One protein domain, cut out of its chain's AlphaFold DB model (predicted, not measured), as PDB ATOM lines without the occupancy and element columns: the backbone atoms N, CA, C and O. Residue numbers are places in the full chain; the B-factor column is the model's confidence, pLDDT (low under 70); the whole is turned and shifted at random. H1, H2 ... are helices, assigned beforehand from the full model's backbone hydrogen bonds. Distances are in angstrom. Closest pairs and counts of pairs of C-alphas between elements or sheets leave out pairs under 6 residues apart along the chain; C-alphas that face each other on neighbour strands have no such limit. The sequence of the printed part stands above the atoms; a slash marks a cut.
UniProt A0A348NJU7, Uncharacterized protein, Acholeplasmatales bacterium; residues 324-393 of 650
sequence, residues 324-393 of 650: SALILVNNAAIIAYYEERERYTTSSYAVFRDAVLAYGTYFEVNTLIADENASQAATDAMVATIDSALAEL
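AT A GLANCE: This is residues 324 to 393 of the 650 residues of an uncharacterized protein of Acholeplasmatales bacterium (UniProt A0A348NJU7). Four helices lie lengthwise in a compact rod: H1 runs out along it, H2 and then H3 come back end to end, and H4 runs out again beside H1. H1, H3 and H4 form an up-and-down bundle, each running against the one before it in the chain, while H2 packs on the last part of H4; the turn at residues 370 to 377 sticks out at one end. The printed part has 70 residues with four named helices, in the order H1 H2 H3 H4, and no named strand; the class is all helix. It is compact, with a radius of gyration of the C-alphas of 12.0 A and spans of 38 by 18 by 17 A.

HOW THE PARTS SIT: Start at H1, residues 324 to 338, which touches H4, residues 376 to 390, the same way at a shallow tilt of 29 degrees; their closest C-alphas, those of Leu 326 and Val 383, are 5.2 A apart. H1 also touches H3, residues 361 to 370, opposite ways at a shallow tilt of 23 degrees, with the C-alphas of Asn 330 and Tyr 362 closest at 6.9 A. H3 and H4 are close but not clearly touching, their closest C-alphas, Leu 368 and Thr 379, being 7.3 A apart. Look next at H2, residues 346 to 358: with residues 351 to 356 alone it touches residues 386 to 390 of H4, closest at the C-alphas of Phe 352 and Ala 389, 5.2 A. H2 and H3 meet only through their link. Every O i to N i+4 pair is within hydrogen-bond range in H1, H2 and H4, and 5 of 6 are in H3.

IN THESE COORDINATES: Find C-alpha 324 at (175.683, 164.295, 159.525); from there H1 runs 21.4 A to Tyr 338. H2 spans 18.3 A from Thr 346 to Ala 358, and H3 14.7 A from Thr 361 to Ala 370. H4 begins at Gln 376 and runs 20.9 A to C-alpha 390 at (190.619, 157.659, 164.884).

THE WHOLE: The two C-alphas farthest apart, Thr 345 and Asn 373, are 38.6 A apart. The printed part has no cut, the H1 to H2 link is short, and the other two are tight. Mean pLDDT of the printed part is 95.7, and no printed residue is under 70.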
ATOM      1  N   SER A 324     174.903 164.468 160.757       97.75
ATOM      2  CA  SER A 324     175.683 164.295 159.525       97.75
ATOM      3  C   SER A 324     177.167 164.037 159.809       97.75
ATOM      4  O   SER A 324     177.756 163.124 159.229       97.75
ATOM      5  N   ALA A 325     177.752 164.779 160.757       97.94
ATOM      6  CA  ALA A 325     179.120 164.555 161.223       97.94
ATOM      7  C   ALA A 325     179.274 163.199 161.935       97.94
ATOM      8  O   ALA A 325     180.196 162.447 161.625       97.94
ATOM      9  N   LEU A 326     178.334 162.841 162.821       97.94
ATOM     10  CA  LEU A 326     178.367 161.575 163.561       97.94
ATOM     11  C   LEU A 326     178.311 160.358 162.630       97.94
ATOM     12  O   LEU A 326     179.077 159.415 162.801       97.94
ATOM     13  N   ILE A 327     177.455 160.399 161.607       97.31
ATOM     14  CA  ILE A 327     177.364 159.350 160.582       97.31
ATOM     15  C   ILE A 327     178.684 159.233 159.802       97.31
ATOM     16  O   ILE A 327     179.142 158.119 159.547       97.31
ATOM     17  N   LEU A 328     179.319 160.358 159.450       97.50
ATOM     18  CA  LEU A 328     180.587 160.370 158.718       97.50
ATOM     19  C   LEU A 328     181.724 159.709 159.517       97.50
ATOM     20  O   LEU A 328     182.385 158.810 158.993       97.50
ATOM     21  N   VAL A 329     181.927 160.108 160.776       97.38
ATOM     22  CA  VAL A 329     183.027 159.582 161.606       97.38
ATOM     23  C   VAL A 329     182.769 158.141 162.061       97.38
ATOM     24  O   VAL A 329     183.695 157.334 162.084       97.38
ATOM     25  N   ASN A 330     181.508 157.763 162.310       96.62
ATOM     26  CA  ASN A 330     181.118 156.373 162.578       96.62
ATOM     27  C   ASN A 330     181.475 155.453 161.400       96.62
ATOM     28  O   ASN A 330     182.078 154.401 161.595       96.62
ATOM     29  N   ASN A 331     181.170 155.873 160.165       95.81
ATOM     30  CA  ASN A 331     181.535 155.116 158.966       95.81
ATOM     31  C   ASN A 331     183.061 154.983 158.817       95.81
ATOM     32  O   ASN A 331     183.543 153.897 158.504       95.81
ATOM     33  N   ALA A 332     183.825 156.048 159.087       95.88
ATOM     34  CA  ALA A 332     185.288 156.000 159.066       95.88
ATOM     35  C   ALA A 332     185.855 155.020 160.114       95.88
ATOM     36  O   ALA A 332     186.716 154.203 159.787       95.88
ATOM     37  N   ALA A 333     185.324 155.028 161.341       95.88
ATOM     38  CA  ALA A 333     185.717 154.088 162.392       95.88
ATOM     39  C   ALA A 333     185.341 152.633 162.062       95.88
ATOM     40  O   ALA A 333     186.130 151.725 162.316       95.88
ATOM     41  N   ILE A 334     184.180 152.391 161.444       94.75
ATOM     42  CA  ILE A 334     183.773 151.056 160.975       94.75
ATOM     43  C   ILE A 334     184.750 150.531 159.908       94.75
ATOM     44  O   ILE A 334     185.203 149.391 160.014       94.75
ATOM     45  N   ILE A 335     185.127 151.363 158.932       94.81
ATOM     46  CA  ILE A 335     186.102 151.011 157.884       94.81
ATOM     47  C   ILE A 335     187.475 150.705 158.504       94.81
ATOM     48  O   ILE A 335     188.036 149.635 158.257       94.81
ATOM     49  N   ALA A 336     187.980 151.578 159.384       95.00
ATOM     50  CA  ALA A 336     189.248 151.375 160.089       95.00
ATOM     51  C   ALA A 336     189.275 150.069 160.914       95.00
ATOM     52  O   ALA A 336     190.281 149.359 160.921       95.00
ATOM     53  N   TYR A 337     188.163 149.725 161.573       94.31
ATOM     54  CA  TYR A 337     188.051 148.555 162.451       94.31
ATOM     55  C   TYR A 337     187.882 147.224 161.696       94.31
ATOM     56  O   TYR A 337     188.448 146.207 162.101       94.31
ATOM     57  N   TYR A 338     187.093 147.194 160.618       90.81
ATOM     58  CA  TYR A 338     186.720 145.939 159.946       90.81
ATOM     59  C   TYR A 338     187.413 145.697 158.603       90.81
ATOM     60  O   TYR A 338     187.627 144.537 158.250       90.81
ATOM     61  N   GLU A 339     187.762 146.749 157.863       93.31
ATOM     62  CA  GLU A 339     188.272 146.644 156.489       93.31
ATOM     63  C   GLU A 339     189.762 146.993 156.399       93.31
ATOM     64  O   GLU A 339     190.505 146.347 155.661       93.31
ATOM     65  N   GLU A 340     190.225 147.972 157.182       94.00
ATOM     66  CA  GLU A 340     191.536 148.603 156.981       94.00
ATOM     67  C   GLU A 340     192.600 148.306 158.047       94.00
ATOM     68  O   GLU A 340     193.713 148.812 157.931       94.00
ATOM     69  N   ARG A 341     192.320 147.432 159.027       91.50
ATOM     70  CA  ARG A 341     193.243 147.034 160.116       91.50
ATOM     71  C   ARG A 341     194.713 146.903 159.693       91.50
ATOM     72  O   ARG A 341     195.596 147.394 160.381       91.50
ATOM     73  N   GLU A 342     194.980 146.212 158.586       91.38
ATOM     74  CA  GLU A 342     196.342 145.863 158.143       91.38
ATOM     75  C   GLU A 342     197.096 147.021 157.459       91.38
ATOM     76  O   GLU A 342     198.286 146.888 157.168       91.38
ATOM     77  N   ARG A 343     196.437 148.173 157.260       95.00
ATOM     78  CA  ARG A 343     197.072 149.444 156.871       95.00
ATOM     79  C   ARG A 343     197.773 150.135 158.050       95.00
ATOM     80  O   ARG A 343     198.606 151.011 157.818       95.00
ATOM     81  N   TYR A 344     197.439 149.763 159.287       96.94
ATOM     82  CA  TYR A 344     197.877 150.434 160.513       96.94
ATOM     83  C   TYR A 344     198.857 149.587 161.329       96.94
ATOM     84  O   TYR A 344     198.898 148.361 161.198       96.94
ATOM     85  N   THR A 345     199.671 150.243 162.158       97.19
ATOM     86  CA  THR A 345     200.598 149.563 163.072       97.19
ATOM     87  C   THR A 345     199.813 148.757 164.113       97.19
ATOM     88  O   THR A 345     198.717 149.143 164.529       97.19
ATOM     89  N   THR A 346     200.329 147.597 164.520       96.44
ATOM     90  CA  THR A 346     199.602 146.659 165.402       96.44
ATOM     91  C   THR A 346     199.287 147.271 166.773       96.44
ATOM     92  O   THR A 346     198.209 147.048 167.329       96.44
ATOM     93  N   SER A 347     200.207 148.080 167.287       96.50
ATOM     94  CA  SER A 347     200.106 148.889 168.498       96.50
ATOM     95  C   SER A 347     199.055 149.997 168.377       96.50
ATOM     96  O   SER A 347     198.137 150.032 169.197       96.50
ATOM     97  N   SER A 348     199.121 150.851 167.348       97.88
ATOM     98  CA  SER A 348     198.145 151.938 167.157       97.88
ATOM     99  C   SER A 348     196.732 151.402 166.942       97.88
ATOM    100  O   SER A 348     195.783 151.854 167.584       97.88
ATOM    101  N   TYR A 349     196.593 150.348 166.132       97.88
ATOM    102  CA  TYR A 349     195.323 149.660 165.941       97.88
ATOM    103  C   TYR A 349     194.783 149.066 167.251       97.88
ATOM    104  O   TYR A 349     193.572 149.079 167.475       97.88
ATOM    105  N   ALA A 350     195.641 148.553 168.142       96.94
ATOM    106  CA  ALA A 350     195.203 148.047 169.441       96.94
ATOM    107  C   ALA A 350     194.655 149.164 170.348       96.94
ATOM    108  O   ALA A 350     193.622 148.950 170.983       96.94
ATOM    109  N   VAL A 351     195.289 150.344 170.367       97.88
ATOM    110  CA  VAL A 351     194.803 151.516 171.120       97.88
ATOM    111  C   VAL A 351     193.469 152.012 170.550       97.88
ATOM    112  O   VAL A 351     192.495 152.122 171.294       97.88
ATOM    113  N   PHE A 352     193.381 152.199 169.227       97.94
ATOM    114  CA  PHE A 352     192.135 152.538 168.531       97.94
ATOM    115  C   PHE A 352     191.009 151.541 168.843       97.94
ATOM    116  O   PHE A 352     189.925 151.940 169.264       97.94
ATOM    117  N   ARG A 353     191.263 150.234 168.694       96.38
ATOM    118  CA  ARG A 353     190.291 149.167 168.981       96.38
ATOM    119  C   ARG A 353     189.754 149.270 170.408       96.38
ATOM    120  O   ARG A 353     188.549 149.136 170.611       96.38
ATOM    121  N   ASP A 354     190.626 149.492 171.385       96.62
ATOM    122  CA  ASP A 354     190.225 149.542 172.790       96.62
ATOM    123  C   ASP A 354     189.460 150.838 173.118       96.62
ATOM    124  O   ASP A 354     188.512 150.793 173.903       96.62
ATOM    125  N   ALA A 355     189.749 151.949 172.428       96.56
ATOM    126  CA  ALA A 355     188.915 153.153 172.453       96.56
ATOM    127  C   ALA A 355     187.521 152.922 171.820       96.56
ATOM    128  O   ALA A 355     186.513 153.318 172.406       96.56
ATOM    129  N   VAL A 356     187.433 152.205 170.689       95.88
ATOM    130  CA  VAL A 356     186.154 151.824 170.047       95.88
ATOM    131  C   VAL A 356     185.300 150.931 170.950       95.88
ATOM    132  O   VAL A 356     184.076 151.077 171.005       95.88
ATOM    133  N   LEU A 357     185.930 150.020 171.696       94.00
ATOM    134  CA  LEU A 357     185.247 149.205 172.702       94.00
ATOM    135  C   LEU A 357     184.789 150.045 173.908       94.00
ATOM    136  O   LEU A 357     183.708 149.789 174.439       94.00
ATOM    137  N   ALA A 358     185.558 151.061 174.314       94.88
ATOM    138  CA  ALA A 358     185.245 151.907 175.465       94.88
ATOM    139  C   ALA A 358     183.985 152.774 175.277       94.88
ATOM    140  O   ALA A 358     183.241 152.951 176.242       94.88
ATOM    141  N   TYR A 359     183.704 153.271 174.064       91.44
ATOM    142  CA  TYR A 359     182.477 154.039 173.781       91.44
ATOM    143  C   TYR A 359     181.254 153.180 173.400       91.44
ATOM    144  O   TYR A 359     180.201 153.722 173.072       91.44
ATOM    145  N   GLY A 360     181.354 151.846 173.461       84.62
ATOM    146  CA  GLY A 360     180.231 150.940 173.176       84.62
ATOM    147  C   GLY A 360     180.077 150.534 171.705       84.62
ATOM    148  O   GLY A 360     179.062 149.939 171.335       84.62
ATOM    149  N   THR A 361     181.101 150.761 170.872       87.25
ATOM    150  CA  THR A 361     181.160 150.388 169.442       87.25
ATOM    151  C   THR A 361     180.075 151.041 168.568       87.25
ATOM    152  O   THR A 361     179.344 151.930 169.001       87.25
ATOM    153  N   TYR A 362     179.939 150.582 167.316       88.56
ATOM    154  CA  TYR A 362     178.905 151.028 166.374       88.56
ATOM    155  C   TYR A 362     177.469 150.909 166.917       88.56
ATOM    156  O   TYR A 362     176.572 151.567 166.393       88.56
ATOM    157  N   PHE A 363     177.217 150.062 167.927       89.38
ATOM    158  CA  PHE A 363     175.881 149.902 168.500       89.38
ATOM    159  C   PHE A 363     175.412 151.181 169.198       89.38
ATOM    160  O   PHE A 363     174.386 151.723 168.793       89.38
ATOM    161  N   GLU A 364     176.172 151.710 170.165       92.62
ATOM    162  CA  GLU A 364     175.767 152.927 170.891       92.62
ATOM    163  C   GLU A 364     175.815 154.189 170.017       92.62
ATOM    164  O   GLU A 364     175.045 155.131 170.202       92.62
ATOM    165  N   VAL A 365     176.659 154.190 168.983       96.00
ATOM    166  CA  VAL A 365     176.625 155.252 167.971       96.00
ATOM    167  C   VAL A 365     175.336 155.168 167.144       96.00
ATOM    168  O   VAL A 365     174.700 156.189 166.886       96.00
ATOM    169  N   ASN A 366     174.885 153.963 166.780       94.19
ATOM    170  CA  ASN A 366     173.638 153.772 166.039       94.19
ATOM    171  C   ASN A 366     172.375 153.980 166.898       94.19
ATOM    172  O   ASN A 366     171.371 154.438 166.352       94.19
ATOM    173  N   THR A 367     172.392 153.705 168.210       95.69
ATOM    174  CA  THR A 367     171.275 154.063 169.112       95.69
ATOM    175  C   THR A 367     171.137 155.584 169.202       95.69
ATOM    176  O   THR A 367     170.039 156.107 169.005       95.69
ATOM    177  N   LEU A 368     172.252 156.308 169.368       96.62
ATOM    178  CA  LEU A 368     172.287 157.772 169.352       96.62
ATOM    179  C   LEU A 368     171.879 158.354 167.986       96.62
ATOM    180  O   LEU A 368     171.173 159.363 167.933       96.62
ATOM    181  N   ILE A 369     172.255 157.718 166.869       95.94
ATOM    182  CA  ILE A 369     171.796 158.124 165.529       95.94
ATOM    183  C   ILE A 369     170.276 157.925 165.378       95.94
ATOM    184  O   ILE A 369     169.608 158.800 164.822       95.94
ATOM    185  N   ALA A 370     169.715 156.842 165.921       95.94
ATOM    186  CA  ALA A 370     168.288 156.529 165.833       95.94
ATOM    187  C   ALA A 370     167.382 157.364 166.762       95.94
ATOM    188  O   ALA A 370     166.221 157.579 166.419       95.94
ATOM    189  N   ASP A 371     167.868 157.852 167.911       96.62
ATOM    190  CA  ASP A 371     167.040 158.648 168.832       96.62
ATOM    191  C   ASP A 371     166.749 160.056 168.284       96.62
ATOM    192  O   ASP A 371     167.600 160.947 168.300       96.62
ATOM    193  N   GLU A 372     165.523 160.293 167.825       95.44
ATOM    194  CA  GLU A 372     165.067 161.604 167.340       95.44
ATOM    195  C   GLU A 372     165.033 162.712 168.414       95.44
ATOM    196  O   GLU A 372     164.791 163.870 168.073       95.44
ATOM    197  N   ASN A 373     165.275 162.383 169.687       95.94
ATOM    198  CA  ASN A 373     165.354 163.322 170.810       95.94
ATOM    199  C   ASN A 373     166.801 163.567 171.281       95.94
ATOM    200  O   ASN A 373     167.014 164.322 172.231       95.94
ATOM    201  N   ALA A 374     167.790 162.951 170.622       96.19
ATOM    202  CA  ALA A 374     169.203 163.138 170.924       96.19
ATOM    203  C   ALA A 374     169.587 164.624 170.857       96.19
ATOM    204  O   ALA A 374     169.289 165.314 169.878       96.19
ATOM    205  N   SER A 375     170.282 165.115 171.885       95.75
ATOM    206  CA  SER A 375     170.744 166.502 171.927       95.75
ATOM    207  C   SER A 375     171.969 166.715 171.035       95.75
ATOM    208  O   SER A 375     172.772 165.799 170.813       95.75
ATOM    209  N   GLN A 376     172.157 167.950 170.557       96.25
ATOM    210  CA  GLN A 376     173.347 168.301 169.776       96.25
ATOM    211  C   GLN A 376     174.622 168.048 170.590       96.25
ATOM    212  O   GLN A 376     175.513 167.359 170.119       96.25
ATOM    213  N   ALA A 377     174.652 168.452 171.865       96.69
ATOM    214  CA  ALA A 377     175.803 168.235 172.744       96.69
ATOM    215  C   ALA A 377     176.169 166.747 172.945       96.69
ATOM    216  O   ALA A 377     177.350 166.428 173.051       96.69
ATOM    217  N   ALA A 378     175.192 165.830 172.981       96.25
ATOM    218  CA  ALA A 378     175.470 164.391 173.030       96.25
ATOM    219  C   ALA A 378     176.024 163.870 171.691       96.25
ATOM    220  O   ALA A 378     176.934 163.041 171.671       96.25
ATOM    221  N   THR A 379     175.504 164.393 170.579       97.81
ATOM    222  CA  THR A 379     175.954 164.075 169.218       97.81
ATOM    223  C   THR A 379     177.396 164.549 168.996       97.81
ATOM    224  O   THR A 379     178.247 163.752 168.607       97.81
ATOM    225  N   ASP A 380     177.699 165.802 169.342       98.25
ATOM    226  CA  ASP A 380     179.023 166.426 169.231       98.25
ATOM    227  C   ASP A 380     180.064 165.739 170.132       98.25
ATOM    228  O   ASP A 380     181.202 165.515 169.721       98.25
ATOM    229  N   ALA A 381     179.678 165.354 171.356       97.75
ATOM    230  CA  ALA A 381     180.552 164.619 172.271       97.75
ATOM    231  C   ALA A 381     180.900 163.219 171.743       97.75
ATOM    232  O   ALA A 381     182.035 162.766 171.912       97.75
ATOM    233  N   MET A 382     179.962 162.540 171.076       97.88
ATOM    234  CA  MET A 382     180.239 161.258 170.428       97.88
ATOM    235  C   MET A 382     181.117 161.438 169.178       97.88
ATOM    236  O   MET A 382     182.052 160.663 169.000       97.88
ATOM    237  N   VAL A 383     180.899 162.489 168.371       98.38
ATOM    238  CA  VAL A 383     181.799 162.852 167.253       98.38
ATOM    239  C   VAL A 383     183.233 163.016 167.756       98.38
ATOM    240  O   VAL A 383     184.117 162.286 167.316       98.38
ATOM    241  N   ALA A 384     183.448 163.883 168.751       98.25
ATOM    242  CA  ALA A 384     184.773 164.137 169.312       98.25
ATOM    243  C   ALA A 384     185.422 162.877 169.921       98.25
ATOM    244  O   ALA A 384     186.644 162.733 169.886       98.25
ATOM    245  N   THR A 385     184.617 161.953 170.455       97.88
ATOM    246  CA  THR A 385     185.082 160.667 171.005       97.88
ATOM    247  C   THR A 385     185.572 159.725 169.900       97.88
ATOM    248  O   THR A 385     186.626 159.106 170.043       97.88
ATOM    249  N   ILE A 386     184.847 159.647 168.778       97.69
ATOM    250  CA  ILE A 386     185.215 158.819 167.618       97.69
ATOM    251  C   ILE A 386     186.418 159.419 166.878       97.69
ATOM    252  O   ILE A 386     187.346 158.685 166.549       97.69
ATOM    253  N   ASP A 387     186.448 160.740 166.677       98.19
ATOM    254  CA  ASP A 387     187.600 161.446 166.100       98.19
ATOM    255  C   ASP A 387     188.864 161.262 166.954       98.19
ATOM    256  O   ASP A 387     189.939 161.014 166.409       98.19
ATOM    257  N   SER A 388     188.745 161.314 168.288       97.69
ATOM    258  CA  SER A 388     189.880 161.043 169.183       97.69
ATOM    259  C   SER A 388     190.400 159.615 169.023       97.69
ATOM    260  O   SER A 388     191.606 159.419 168.953       97.69
ATOM    261  N   ALA A 389     189.511 158.622 168.906       97.56
ATOM    262  CA  ALA A 389     189.924 157.242 168.662       97.56
ATOM    263  C   ALA A 389     190.610 157.088 167.292       97.56
ATOM    264  O   ALA A 389     191.660 156.457 167.198       97.56
ATOM    265  N   LEU A 390     190.045 157.680 166.234       97.38
ATOM    266  CA  LEU A 390     190.619 157.659 164.884       97.38
ATOM    267  C   LEU A 390     192.007 158.317 164.819       97.38
ATOM    268  O   LEU A 390     192.841 157.884 164.027       97.38
ATOM    269  N   ALA A 391     192.272 159.324 165.654       97.94
ATOM    270  CA  ALA A 391     193.564 160.006 165.731       97.94
ATOM    271  C   ALA A 391     194.697 159.161 166.349       97.94
ATOM    272  O   ALA A 391     195.862 159.501 166.159       97.94
ATOM    273  N   GLU A 392     194.385 158.060 167.045       97.19
ATOM    274  CA  GLU A 392     195.391 157.122 167.574       97.19
ATOM    275  C   GLU A 392     196.054 156.281 166.465       97.19
ATOM    276  O   GLU A 392     197.111 155.698 166.689       97.19
ATOM    277  N   LEU A 393     195.443 156.189 165.274       97.88
ATOM    278  CA  LEU A 393     195.862 155.297 164.188       97.88
ATOM    279  C   LEU A 393     197.109 155.793 163.438       97.88
ATOM    280  O   LEU A 393     197.096 156.841 162.789       97.88
TER     281      LEU A 393